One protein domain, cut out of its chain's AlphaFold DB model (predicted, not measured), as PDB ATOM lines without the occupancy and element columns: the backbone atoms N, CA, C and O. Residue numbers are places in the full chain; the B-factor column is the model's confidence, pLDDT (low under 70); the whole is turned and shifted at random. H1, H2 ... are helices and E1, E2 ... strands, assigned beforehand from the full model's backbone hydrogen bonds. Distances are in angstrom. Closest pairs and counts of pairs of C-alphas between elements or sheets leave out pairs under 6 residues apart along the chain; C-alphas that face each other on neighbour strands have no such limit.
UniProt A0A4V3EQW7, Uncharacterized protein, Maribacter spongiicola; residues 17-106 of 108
ATOM      1  N   HIS A  17     -40.726  38.231  28.373       80.62
ATOM      2  CA  HIS A  17     -40.096  38.698  27.151       80.62
ATOM      3  C   HIS A  17     -38.984  39.682  27.500       80.62
ATOM      4  O   HIS A  17     -39.202  40.682  28.188       80.62
ATOM      5  N   ILE A  18     -37.788  39.391  26.995       80.44
ATOM      6  CA  ILE A  18     -36.610  40.238  27.142       80.44
ATOM      7  C   ILE A  18     -36.263  40.801  25.770       80.44
ATOM      8  O   ILE A  18     -36.036  40.053  24.819       80.44
ATOM      9  N   LEU A  19     -36.187  42.122  25.687       83.81
ATOM     10  CA  LEU A  19     -35.684  42.839  24.524       83.81
ATOM     11  C   LEU A  19     -34.396  43.535  24.940       83.81
ATOM     12  O   LEU A  19     -34.425  44.406  25.806       83.81
ATOM     13  N   THR A  20     -33.269  43.130  24.361       80.00
ATOM     14  CA  THR A  20     -31.950  43.689  24.679       80.00
ATOM     15  C   THR A  20     -31.428  44.517  23.514       80.00
ATOM     16  O   THR A  20     -31.541  44.138  22.351       80.00
ATOM     17  N   GLU A  21     -30.805  45.644  23.837       78.50
ATOM     18  CA  GLU A  21     -30.029  46.446  22.903       78.50
ATOM     19  C   GLU A  21     -28.560  46.358  23.310       78.50
ATOM     20  O   GLU A  21     -28.195  46.610  24.462       78.50
ATOM     21  N   LYS A  22     -27.703  45.981  22.360       67.81
ATOM     22  CA  LYS A  22     -26.258  45.995  22.573       67.81
ATOM     23  C   LYS A  22     -25.770  47.433  22.423       67.81
ATOM     24  O   LYS A  22     -26.003  48.042  21.379       67.81
ATOM     25  N   THR A  23     -25.120  47.976  23.447       69.00
ATOM     26  CA  THR A  23     -24.488  49.298  23.357       69.00
ATOM     27  C   THR A  23     -23.031  49.159  22.901       69.00
ATOM     28  O   THR A  23     -22.563  48.071  22.551       69.00
ATOM     29  N   SER A  24     -22.323  50.285  22.817       63.19
ATOM     30  CA  SER A  24     -20.933  50.377  22.353       63.19
ATOM     31  C   SER A  24     -19.919  49.651  23.246       63.19
ATOM     32  O   SER A  24     -18.824  49.353  22.774       63.19
ATOM     33  N   SER A  25     -20.274  49.343  24.497       63.41
ATOM     34  CA  SER A  25     -19.471  48.544  25.428       63.41
ATOM     35  C   SER A  25     -20.044  47.131  25.557       63.41
ATOM     36  O   SER A  25     -21.255  46.929  25.551       63.41
ATOM     37  N   SER A  26     -19.179  46.121  25.680       62.00
ATOM     38  CA  SER A  26     -19.609  44.732  25.897       62.00
ATOM     39  C   SER A  26     -20.221  44.489  27.278       62.00
ATOM     40  O   SER A  26     -20.946  43.503  27.449       62.00
ATOM     41  N   GLU A  27     -19.896  45.349  28.242       67.44
ATOM     42  CA  GLU A  27     -20.344  45.248  29.634       67.44
ATOM     43  C   GLU A  27     -21.680  45.955  29.858       67.44
ATOM     44  O   GLU A  27     -22.462  45.529  30.706       67.44
ATOM     45  N   GLU A  28     -21.970  46.970  29.047       75.50
ATOM     46  CA  GLU A  28     -23.212  47.722  29.116       75.50
ATOM     47  C   GLU A  28     -24.318  47.040  28.314       75.50
ATOM     48  O   GLU A  28     -24.182  46.717  27.128       75.50
ATOM     49  N   ARG A  29     -25.463  46.838  28.962       79.62
ATOM     50  CA  ARG A  29     -26.671  46.367  28.285       79.62
ATOM     51  C   ARG A  29     -27.867  47.118  28.809       79.62
ATOM     52  O   ARG A  29     -28.072  47.210  30.014       79.62
ATOM     53  N   LYS A  30     -28.691  47.590  27.885       85.94
ATOM     54  CA  LYS A  30     -29.985  48.177  28.206       85.94
ATOM     55  C   LYS A  30     -31.081  47.443  27.466       85.94
ATOM     56  O   LYS A  30     -30.835  46.789  26.449       85.94
ATOM     57  N   GLY A  31     -32.293  47.550  27.969       87.50
ATOM     58  CA  GLY A  31     -33.412  46.906  27.318       87.50
ATOM     59  C   GLY A  31     -34.687  46.985  28.122       87.50
ATOM     60  O   GLY A  31     -34.832  47.821  29.014       87.50
ATOM     61  N   ARG A  32     -35.615  46.103  27.774       88.50
ATOM     62  CA  ARG A  32     -36.951  46.031  28.347       88.50
ATOM     63  C   ARG A  32     -37.273  44.603  28.767       88.50
ATOM     64  O   ARG A  32     -36.983  43.658  28.031       88.50
ATOM     65  N   LEU A  33     -37.873  44.474  29.944       86.31
ATOM     66  CA  LEU A  33     -38.367  43.230  30.526       86.31
ATOM     67  C   LEU A  33     -39.894  43.332  30.656       86.31
ATOM     68  O   LEU A  33     -40.404  44.313  31.196       86.31
ATOM     69  N   ILE A  34     -40.617  42.338  30.137       83.12
ATOM     70  CA  ILE A  34     -42.088  42.319  30.087       83.12
ATOM     71  C   ILE A  34     -42.583  40.963  30.582       83.12
ATOM     72  O   ILE A  34     -42.156  39.945  30.043       83.12
ATOM     73  N   HIS A  35     -43.494  40.928  31.554       77.19
ATOM     74  CA  HIS A  35     -44.144  39.682  31.972       77.19
ATOM     75  C   HIS A  35     -45.266  39.279  30.983       77.19
ATOM     76  O   HIS A  35     -46.054  40.126  30.564       77.19
ATOM     77  N   VAL A  36     -45.321  38.004  30.575       68.62
ATOM     78  CA  VAL A  36     -46.097  37.502  29.415       68.62
ATOM     79  C   VAL A  36     -47.495  37.009  29.779       68.62
ATOM     80  O   VAL A  36     -48.436  37.253  29.032       68.62
ATOM     81  N   GLU A  37     -47.645  36.307  30.904       62.91
ATOM     82  CA  GLU A  37     -48.926  35.668  31.273       62.91
ATOM     83  C   GLU A  37     -49.942  36.674  31.836       62.91
ATOM     84  O   GLU A  37     -51.144  36.553  31.631       62.91
ATOM     85  N   GLU A  38     -49.426  37.717  32.474       62.31
ATOM     86  CA  GLU A  38     -50.130  38.900  32.967       62.31
ATOM     87  C   GLU A  38     -49.122  40.045  32.837       62.31
ATOM     88  O   GLU A  38     -47.982  39.849  33.264       62.31
ATOM     89  N   PRO A  39     -49.443  41.224  32.282       61.06
ATOM     90  CA  PRO A  39     -48.487  42.326  32.179       61.06
ATOM     91  C   PRO A  39     -48.258  42.991  33.547       61.06
ATOM     92  O   PRO A  39     -48.346  44.207  33.648       61.06
ATOM     93  N   LYS A  40     -47.975  42.204  34.599       67.50
ATOM     94  CA  LYS A  40     -47.815  42.617  36.006       67.50
ATOM     95  C   LYS A  40     -46.985  43.880  36.136       67.50
ATOM     96  O   LYS A  40     -47.295  44.749  36.941       67.50
ATOM     97  N   PHE A  41     -45.946  43.973  35.320       72.56
ATOM     98  CA  PHE A  41     -45.244  45.204  35.043       72.56
ATOM     99  C   PHE A  41     -44.377  45.034  33.796       72.56
ATOM    100  O   PHE A  41     -43.978  43.933  33.402       72.56
ATOM    101  N   GLU A  42     -44.059  46.167  33.201       81.38
ATOM    102  CA  GLU A  42     -43.007  46.337  32.219       81.38
ATOM    103  C   GLU A  42     -41.960  47.261  32.823       81.38
ATOM    104  O   GLU A  42     -42.301  48.262  33.447       81.38
ATOM    105  N   CYS A  43     -40.683  46.954  32.646       85.25
ATOM    106  CA  CYS A  43     -39.628  47.851  33.090       85.25
ATOM    107  C   CYS A  43     -38.487  47.915  32.089       85.25
ATOM    108  O   CYS A  43     -38.269  47.016  31.268       85.25
ATOM    109  N   ARG A  44     -37.738  49.007  32.183       88.38
ATOM    110  CA  ARG A  44     -36.439  49.129  31.543       88.38
ATOM    111  C   ARG A  44     -35.380  48.574  32.477       88.38
ATOM    112  O   ARG A  44     -35.516  48.620  33.699       88.38
ATOM    113  N   PHE A  45     -34.321  48.038  31.897       88.56
ATOM    114  CA  PHE A  45     -33.170  47.591  32.661       88.56
ATOM    115  C   PHE A  45     -31.891  48.188  32.101       88.56
ATOM    116  O   PHE A  45     -31.781  48.447  30.900       88.56
ATOM    117  N   TYR A  46     -30.932  48.377  32.996       86.12
ATOM    118  CA  TYR A  46     -29.557  48.718  32.697       86.12
ATOM    119  C   TYR A  46     -28.648  47.769  33.462       86.12
ATOM    120  O   TYR A  46     -28.879  47.466  34.632       86.12
ATOM    121  N   ILE A  47     -27.634  47.267  32.777       80.38
ATOM    122  CA  ILE A  47     -26.619  46.401  33.350       80.38
ATOM    123  C   ILE A  47     -25.293  47.095  33.112       80.38
ATOM    124  O   ILE A  47     -24.921  47.324  31.962       80.38
ATOM    125  N   GLY A  48     -24.643  47.471  34.207       74.88
ATOM    126  CA  GLY A  48     -23.457  48.314  34.228       74.88
ATOM    127  C   GLY A  48     -23.298  48.969  35.599       74.88
ATOM    128  O   GLY A  48     -24.206  48.927  36.424       74.88
ATOM    129  N   ASN A  49     -22.140  49.577  35.845       66.81
ATOM    130  CA  ASN A  49     -21.811  50.172  37.149       66.81
ATOM    131  C   ASN A  49     -22.243  51.642  37.285       66.81
ATOM    132  O   ASN A  49     -21.897  52.291  38.269       66.81
ATOM    133  N   GLU A  50     -22.962  52.181  36.300       72.06
ATOM    134  CA  GLU A  50     -23.375  53.581  36.303       72.06
ATOM    135  C   GLU A  50     -24.759  53.767  36.923       72.06
ATOM    136  O   GLU A  50     -25.719  53.064  36.595       72.06
ATOM    137  N   GLU A  51     -24.857  54.755  37.809       68.44
ATOM    138  CA  GLU A  51     -26.128  55.220  38.344       68.44
ATOM    139  C   GLU A  51     -26.844  56.068  37.288       68.44
ATOM    140  O   GLU A  51     -26.279  57.006  36.724       68.44
ATOM    141  N   ILE A  52     -28.104  55.731  37.018       77.75
ATOM    142  CA  ILE A  52     -28.951  56.462  36.077       77.75
ATOM    143  C   ILE A  52     -29.940  57.295  36.884       77.75
ATOM    144  O   ILE A  52     -30.586  56.788  37.800       77.75
ATOM    145  N   GLU A  53     -30.112  58.563  36.519       81.38
ATOM    146  CA  GLU A  53     -31.183  59.386  37.074       81.38
ATOM    147  C   GLU A  53     -32.545  58.865  36.583       81.38
ATOM    148  O   GLU A  53     -32.822  58.829  35.381       81.38
ATOM    149  N   THR A  54     -33.417  58.448  37.507       76.94
ATOM    150  CA  THR A  54     -34.730  57.871  37.171       76.94
ATOM    151  C   THR A  54     -35.866  58.700  37.763       76.94
ATOM    152  O   THR A  54     -35.791  59.159  38.899       76.94
ATOM    153  N   LYS A  55     -36.944  58.888  36.991       77.25
ATOM    154  CA  LYS A  55     -38.150  59.626  37.420       77.25
ATOM    155  C   LYS A  55     -39.222  58.735  38.069       77.25
ATOM    156  O   LYS A  55     -40.296  59.229  38.396       77.25
ATOM    157  N   GLY A  56     -38.962  57.434  38.213       77.00
ATOM    158  CA  GLY A  56     -39.929  56.427  38.656       77.00
ATOM    159  C   GLY A  56     -39.324  55.440  39.654       77.00
ATOM    160  O   GLY A  56     -38.256  55.686  40.203       77.00
ATOM    161  N   LEU A  57     -40.006  54.315  39.889       82.06
ATOM    162  CA  LEU A  57     -39.471  53.256  40.748       82.06
ATOM    163  C   LEU A  57     -38.240  52.620  40.098       82.06
ATOM    164  O   LEU A  57     -38.247  52.295  38.908       82.06
ATOM    165  N   SER A  58     -37.200  52.435  40.905       85.69
ATOM    166  CA  SER A  58     -35.959  51.778  40.523       85.69
ATOM    167  C   SER A  58     -35.534  50.775  41.594       85.69
ATOM    168  O   SER A  58     -35.841  50.919  42.778       85.69
ATOM    169  N   SER A  59     -34.854  49.712  41.169       85.88
ATOM    170  CA  SER A  59     -34.328  48.684  42.060       85.88
ATOM    171  C   SER A  59     -32.992  48.189  41.531       85.88
ATOM    172  O   SER A  59     -32.923  47.604  40.449       85.88
ATOM    173  N   LEU A  60     -31.934  48.440  42.302       84.81
ATOM    174  CA  LEU A  60     -30.602  47.907  42.049       84.81
ATOM    175  C   LEU A  60     -30.437  46.590  42.803       84.81
ATOM    176  O   LEU A  60     -30.523  46.548  44.033       84.81
ATOM    177  N   ASN A  61     -30.141  45.520  42.077       83.06
ATOM    178  CA  ASN A  61     -29.661  44.291  42.681       83.06
ATOM    179  C   ASN A  61     -28.129  44.354  42.792       83.06
ATOM    180  O   ASN A  61     -27.409  44.075  41.836       83.06
ATOM    181  N   THR A  62     -27.635  44.698  43.981       78.31
ATOM    182  CA  THR A  62     -26.201  44.875  44.265       78.31
ATOM    183  C   THR A  62     -25.375  43.595  44.138       78.31
ATOM    184  O   THR A  62     -24.163  43.677  43.989       78.31
ATOM    185  N   GLU A  63     -26.001  42.415  44.195       78.12
ATOM    186  CA  GLU A  63     -25.305  41.135  43.999       78.12
ATOM    187  C   GLU A  63     -24.995  40.879  42.519       78.12
ATOM    188  O   GLU A  63     -24.036  40.187  42.190       78.12
ATOM    189  N   THR A  64     -25.823  41.421  41.625       76.19
ATOM    190  CA  THR A  64     -25.787  41.119  40.186       76.19
ATOM    191  C   THR A  64     -25.419  42.320  39.316       76.19
ATOM    192  O   THR A  64     -25.108  42.137  38.144       76.19
ATOM    193  N   GLY A  65     -25.465  43.540  39.863       80.00
ATOM    194  CA  GLY A  65     -25.252  44.791  39.126       80.00
ATOM    195  C   GLY A  65     -26.405  45.169  38.186       80.00
ATOM    196  O   GLY A  65     -26.264  46.083  37.380       80.00
ATOM    197  N   VAL A  66     -27.543  44.468  38.256       85.81
ATOM    198  CA  VAL A  66     -28.716  44.753  37.420       85.81
ATOM    199  C   VAL A  66     -29.549  45.855  38.068       85.81
ATOM    200  O   VAL A  66     -30.034  45.692  39.191       85.81
ATOM    201  N   LEU A  67     -29.762  46.949  37.339       88.56
ATOM    202  CA  LEU A  67     -30.678  48.024  37.703       88.56
ATOM    203  C   LEU A  67     -31.959  47.914  36.875       88.56
ATOM    204  O   LEU A  67     -31.928  48.055  35.652       88.56
ATOM    205  N   LEU A  68     -33.099  47.707  37.536       89.00
ATOM    206  CA  LEU A  68     -34.417  47.890  36.925       89.00
ATOM    207  C   LEU A  68     -34.937  49.294  37.206       89.00
ATOM    208  O   LEU A  68     -34.791  49.789  38.322       89.00
ATOM    209  N   TYR A  69     -35.580  49.913  36.224       87.38
ATOM    210  CA  TYR A  69     -36.131  51.257  36.337       87.38
ATOM    211  C   TYR A  69     -37.314  51.477  35.387       87.38
ATOM    212  O   TYR A  69     -37.587  50.658  34.512       87.38
ATOM    213  N   ASP A  70     -38.004  52.608  35.554       85.38
ATOM    214  CA  ASP A  70     -39.106  53.038  34.677       85.38
ATOM    215  C   ASP A  70     -40.232  51.990  34.608       85.38
ATOM    216  O   ASP A  70     -40.604  51.498  33.543       85.38
ATOM    217  N   VAL A  71     -40.714  51.589  35.789       80.50
ATOM    218  CA  VAL A  71     -41.775  50.588  35.932       80.50
ATOM    219  C   VAL A  71     -43.104  51.142  35.425       80.50
ATOM    220  O   VAL A  71     -43.623  52.129  35.945       80.50
ATOM    221  N   VAL A  72     -43.684  50.444  34.457       79.38
ATOM    222  CA  VAL A  72     -45.034  50.648  33.943       79.38
ATOM    223  C   VAL A  72     -45.914  49.522  34.475       79.38
ATOM    224  O   VAL A  72     -45.650  48.348  34.213       79.38
ATOM    225  N   LEU A  73     -46.950  49.874  35.234       73.88
ATOM    226  CA  LEU A  73     -47.953  48.923  35.715       73.88
ATOM    227  C   LEU A  73     -49.126  48.791  34.723       73.88
ATOM    228  O   LEU A  73     -49.350  49.702  33.914       73.88
ATOM    229  N   PRO A  74     -49.907  47.694  34.790       68.88
ATOM    230  CA  PRO A  74     -51.204  47.609  34.131       68.88
ATOM    231  C   PRO A  74     -52.096  48.805  34.464       68.88
ATOM    232  O   PRO A  74     -52.038  49.355  35.561       68.88
ATOM    233  N   LYS A  75     -52.994  49.166  33.538       67.88
ATOM    234  CA  LYS A  75     -53.938  50.288  33.712       67.88
ATOM    235  C   LYS A  75     -54.827  50.179  34.958       67.88
ATOM    236  O   LYS A  75     -55.302  51.210  35.427       67.88
ATOM    237  N   ASP A  76     -55.026  48.970  35.470       68.69
ATOM    238  CA  ASP A  76     -55.939  48.681  36.580       68.69
ATOM    239  C   ASP A  76     -55.218  48.569  37.940       68.69
ATOM    240  O   ASP A  76     -55.865  48.439  38.978       68.69
ATOM    241  N   GLU A  77     -53.885  48.663  37.954       67.38
ATOM    242  CA  GLU A  77     -53.056  48.554  39.156       67.38
ATOM    243  C   GLU A  77     -52.714  49.948  39.697       67.38
ATOM    244  O   GLU A  77     -51.988  50.736  39.084       67.38
ATOM    245  N   ASN A  78     -53.225  50.279  40.884       65.25
ATOM    246  CA  ASN A  78     -52.874  51.528  41.549       65.25
ATOM    247  C   ASN A  78     -51.513  51.378  42.257       65.25
ATOM    248  O   ASN A  78     -51.417  50.732  43.302       65.25
ATOM    249  N   ILE A  79     -50.475  52.037  41.720       59.81
ATOM    250  CA  ILE A  79     -49.100  52.087  42.267       59.81
ATOM    251  C   ILE A  79     -49.069  52.456  43.759       59.81
ATOM    252  O   ILE A  79     -48.210  51.976  44.502       59.81
ATOM    253  N   ALA A  80     -49.997  53.297  44.219       59.81
ATOM    254  CA  ALA A  80     -50.026  53.753  45.604       59.81
ATOM    255  C   ALA A  80     -50.387  52.637  46.603       59.81
ATOM    256  O   ALA A  80     -50.132  52.791  47.797       59.81
ATOM    257  N   SER A  81     -50.962  51.522  46.138       61.22
ATOM    258  CA  SER A  81     -51.539  50.502  47.019       61.22
ATOM    259  C   SER A  81     -50.495  49.643  47.728       61.22
ATOM    260  O   SER A  81     -50.756  49.219  48.853       61.22
ATOM    261  N   ASN A  82     -49.326  49.361  47.127       67.38
ATOM    262  CA  ASN A  82     -48.342  48.488  47.783       67.38
ATOM    263  C   ASN A  82     -46.905  48.565  47.219       67.38
ATOM    264  O   ASN A  82     -46.430  47.678  46.512       67.38
ATOM    265  N   ILE A  83     -46.147  49.592  47.616       76.31
ATOM    266  CA  ILE A  83     -44.721  49.768  47.255       76.31
ATOM    267  C   ILE A  83     -43.862  48.527  47.587       76.31
ATOM    268  O   ILE A  83     -42.874  48.247  46.906       76.31
ATOM    269  N   ARG A  84     -44.210  47.764  48.634       80.69
ATOM    270  CA  ARG A  84     -43.464  46.556  49.030       80.69
ATOM    271  C   ARG A  84     -43.555  45.457  47.972       80.69
ATOM    272  O   ARG A  84     -42.555  44.794  47.714       80.69
ATOM    273  N   GLU A  85     -44.732  45.270  47.396       78.62
ATOM    274  CA  GLU A  85     -44.986  44.247  46.389       78.62
ATOM    275  C   GLU A  85     -44.269  44.581  45.082       78.62
ATOM    276  O   GLU A  85     -43.515  43.754  44.573       78.62
ATOM    277  N   ILE A  86     -44.352  45.844  44.649       79.31
ATOM    278  CA  ILE A  86     -43.620  46.336  43.476       79.31
ATOM    279  C   ILE A  86     -42.108  46.144  43.658       79.31
ATOM    280  O   ILE A  86     -41.432  45.631  42.770       79.31
ATOM    281  N   ASN A  87     -41.563  46.475  44.833       80.62
ATOM    282  CA  ASN A  87     -40.150  46.224  45.130       80.62
ATOM    283  C   ASN A  87     -39.785  44.730  45.104       80.62
ATOM    284  O   ASN A  87     -38.678  44.381  44.691       80.62
ATOM    285  N   GLY A  88     -40.682  43.849  45.552       81.81
ATOM    286  CA  GLY A  88     -40.498  42.400  45.464       81.81
ATOM    287  C   GLY A  88     -40.407  41.931  44.013       81.81
ATOM    288  O   GLY A  88     -39.445  41.262  43.640       81.81
ATOM    289  N   TRP A  89     -41.350  42.371  43.185       80.50
ATOM    290  CA  TRP A  89     -41.398  42.082  41.756       80.50
ATOM    291  C   TRP A  89     -40.178  42.598  40.989       80.50
ATOM    292  O   TRP A  89     -39.603  41.875  40.178       80.50
ATOM    293  N   MET A  90     -39.717  43.819  41.278       83.69
ATOM    294  CA  MET A  90     -38.503  44.354  40.659       83.69
ATOM    295  C   MET A  90     -37.259  43.533  41.037       83.69
ATOM    296  O   MET A  90     -36.421  43.245  40.184       83.69
ATOM    297  N   LYS A  91     -37.134  43.095  42.296       83.19
ATOM    298  CA  LYS A  91     -36.018  42.228  42.710       83.19
ATOM    299  C   LYS A  91     -36.050  40.867  42.017       83.19
ATOM    300  O   LYS A  91     -35.000  40.379  41.600       83.19
ATOM    301  N   GLU A  92     -37.236  40.280  41.873       80.31
ATOM    302  CA  GLU A  92     -37.429  39.040  41.119       80.31
ATOM    303  C   GLU A  92     -37.023  39.222  39.648       80.31
ATOM    304  O   GLU A  92     -36.187  38.473  39.149       80.31
ATOM    305  N   GLY A  93     -37.509  40.269  38.976       81.50
ATOM    306  CA  GLY A  93     -37.152  40.562  37.584       81.50
ATOM    307  C   GLY A  93     -35.646  40.764  37.375       81.50
ATOM    308  O   GLY A  93     -35.078  40.259  36.404       81.50
ATOM    309  N   ALA A  94     -34.967  41.436  38.312       83.69
ATOM    310  CA  ALA A  94     -33.518  41.628  38.262       83.69
ATOM    311  C   ALA A  94     -32.774  40.289  38.359       83.69
ATOM    312  O   ALA A  94     -31.805  40.050  37.633       83.69
ATOM    313  N   ARG A  95     -33.263  39.385  39.220       81.31
ATOM    314  CA  ARG A  95     -32.724  38.031  39.350       81.31
ATOM    315  C   ARG A  95     -32.904  37.231  38.060       81.31
ATOM    316  O   ARG A  95     -31.944  36.617  37.602       81.31
ATOM    317  N   VAL A  96     -34.087  37.289  37.447       78.88
ATOM    318  CA  VAL A  96     -34.374  36.623  36.167       78.88
ATOM    319  C   VAL A  96     -33.427  37.096  35.064       78.88
ATOM    320  O   VAL A  96     -32.848  36.271  34.356       78.88
ATOM    321  N   LEU A  97     -33.221  38.411  34.933       80.94
ATOM    322  CA  LEU A  97     -32.296  38.963  33.940       80.94
ATOM    323  C   LEU A  97     -30.867  38.458  34.142       80.94
ATOM    324  O   LEU A  97     -30.218  38.079  33.168       80.94
ATOM    325  N   TYR A  98     -30.383  38.413  35.383       78.44
ATOM    326  CA  TYR A  98     -29.062  37.864  35.677       78.44
ATOM    327  C   TYR A  98     -28.968  36.379  35.300       78.44
ATOM    328  O   TYR A  98     -28.037  35.960  34.601       78.44
ATOM    329  N   ASP A  99     -29.970  35.598  35.710       77.00
ATOM    330  CA  ASP A  99     -30.020  34.160  35.469       77.00
ATOM    331  C   ASP A  99     -30.094  33.819  33.969       77.00
ATOM    332  O   ASP A  99     -29.572  32.787  33.557       77.00
ATOM    333  N   MET A 100     -30.684  34.681  33.133       75.38
ATOM    334  CA  MET A 100     -30.753  34.475  31.681       75.38
ATOM    335  C   MET A 100     -29.553  35.046  30.915       75.38
ATOM    336  O   MET A 100     -29.085  34.429  29.958       75.38
ATOM    337  N   LEU A 101     -29.051  36.225  31.290       74.56
ATOM    338  CA  LEU A 101     -28.020  36.929  30.517       74.56
ATOM    339  C   LEU A 101     -26.590  36.526  30.878       74.56
ATOM    340  O   LEU A 101     -25.701  36.718  30.045       74.56
ATOM    341  N   TYR A 102     -26.367  35.998  32.084       68.81
ATOM    342  CA  TYR A 102     -25.028  35.696  32.597       68.81
ATOM    343  C   TYR A 102     -24.858  34.234  32.996       68.81
ATOM    344  O   TYR A 102     -23.850  33.625  32.651       68.81
ATOM    345  N   LEU A 103     -25.829  33.616  33.663       63.56
ATOM    346  CA  LEU A 103     -25.682  32.237  34.151       63.56
ATOM    347  C   LEU A 103     -25.442  31.170  33.063       63.56
ATOM    348  O   LEU A 103     -24.638  30.271  33.320       63.56
ATOM    349  N   PRO A 104     -26.002  31.257  31.838       57.56
ATOM    350  CA  PRO A 104     -25.656  30.336  30.756       57.56
ATOM    351  C   PRO A 104     -24.207  30.497  30.273       57.56
ATOM    352  O   PRO A 104     -23.642  29.551  29.741       57.56
ATOM    353  N   TYR A 105     -23.583  31.662  30.487       49.16
ATOM    354  CA  TYR A 105     -22.177  31.904  30.142       49.16
ATOM    355  C   TYR A 105     -21.196  31.338  31.180       49.16
ATOM    356  O   TYR A 105     -20.034  31.105  30.851       49.16
ATOM    357  N   PHE A 106     -21.645  31.105  32.421       47.12
ATOM    358  CA  PHE A 106     -20.801  30.613  33.519       47.12
ATOM    359  C   PHE A 106     -21.027  29.140  33.885       47.12
ATOM    360  O   PHE A 106     -20.201  28.564  34.593       47.12
TER     361      PHE A 106
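AT A GLANCE: This is residues 17 to 106 of the 108 residues of an uncharacterized protein of Maribacter spongiicola (UniProt A0A4V3EQW7). One twisted sheet of five strands curls round a single long helix, H1, which packs on one face; the other face has no named helix over it. The four-residue helix H2 follows at the end of H1, off the sheet. The printed part has 90 residues with five named strands and then two named helices, in the order E1 E2 E3 E4 E5 H1 H2 along the chain. Across the antiparallel sheet the order is E1 E2 E3 E5 E4, and the class is mixed, helices and strands. The whole is compact, with a radius of gyration of the C-alphas of 13.0 A and spans of 38 by 29 by 22 A.

IN THESE COORDINATES: E1 is residues 17 to 22, from C-alpha 17 at (-40.096, 38.698, 27.151), and is 16.3 A long. E2 is residues 29 to 35, 19.1 A, and E3 is residues 42 to 47, 16.4 A. E5 is residues 66 to 72, 17.7 A, and E4 is residues 58 to 61. H1 is residues 83 to 101, 26.9 A long, from C-alpha 83 at (-44.721, 49.768, 47.255) to C-alpha 101 at (-28.020, 36.929, 30.517). H2 is residues 103 to 106 and ends at C-alpha 106, at (-20.801, 30.613, 33.519).

HOW THE PARTS SIT: E1, E2 and E3 form a meander, each strand the antiparallel neighbour of the one before. E1 and E2 are a hairpin, with N 19 and O 32 at 2.9 A. E2 and E3 are a hairpin too, with N 33 and O 43 at 2.9 A. E5 is antiparallel to E3 at 157 degrees, with N 69 and O 44 at 2.8 A. The hairpin of E4 and E5 has N 59 and O 68 at 2.8 A. E1 and E4 are the edge strands and are apart. H1 is on the sheet, making two layers, a helix on one face of a sheet. The closest C-alphas of E5 and H1 are those of Val 66 and Ala 94, 5.8 A apart. Those of E4 and H1 are Ser 59 and Met 90, at 6.2 A. E1 and H1 are near each other, with 5 pairs of C-alphas within 10 A. H2 is not on the sheet, and H1 and H2 meet only through their link. Every O i to N i+4 pair in H1 is within hydrogen-bond range; H2 is too short for such a pair.

THE WHOLE: The two C-alphas farthest apart are those of Asp 76 and Phe 106, at 39.6 A. The printed part has no cut and no long link; the links E4 to E5 and H1 to H2 are tight. The mean pLDDT of the printed part is 75.9, and 27 residues are under 70, among them residues 22 to 27, 74 to 82 and 102 to 106.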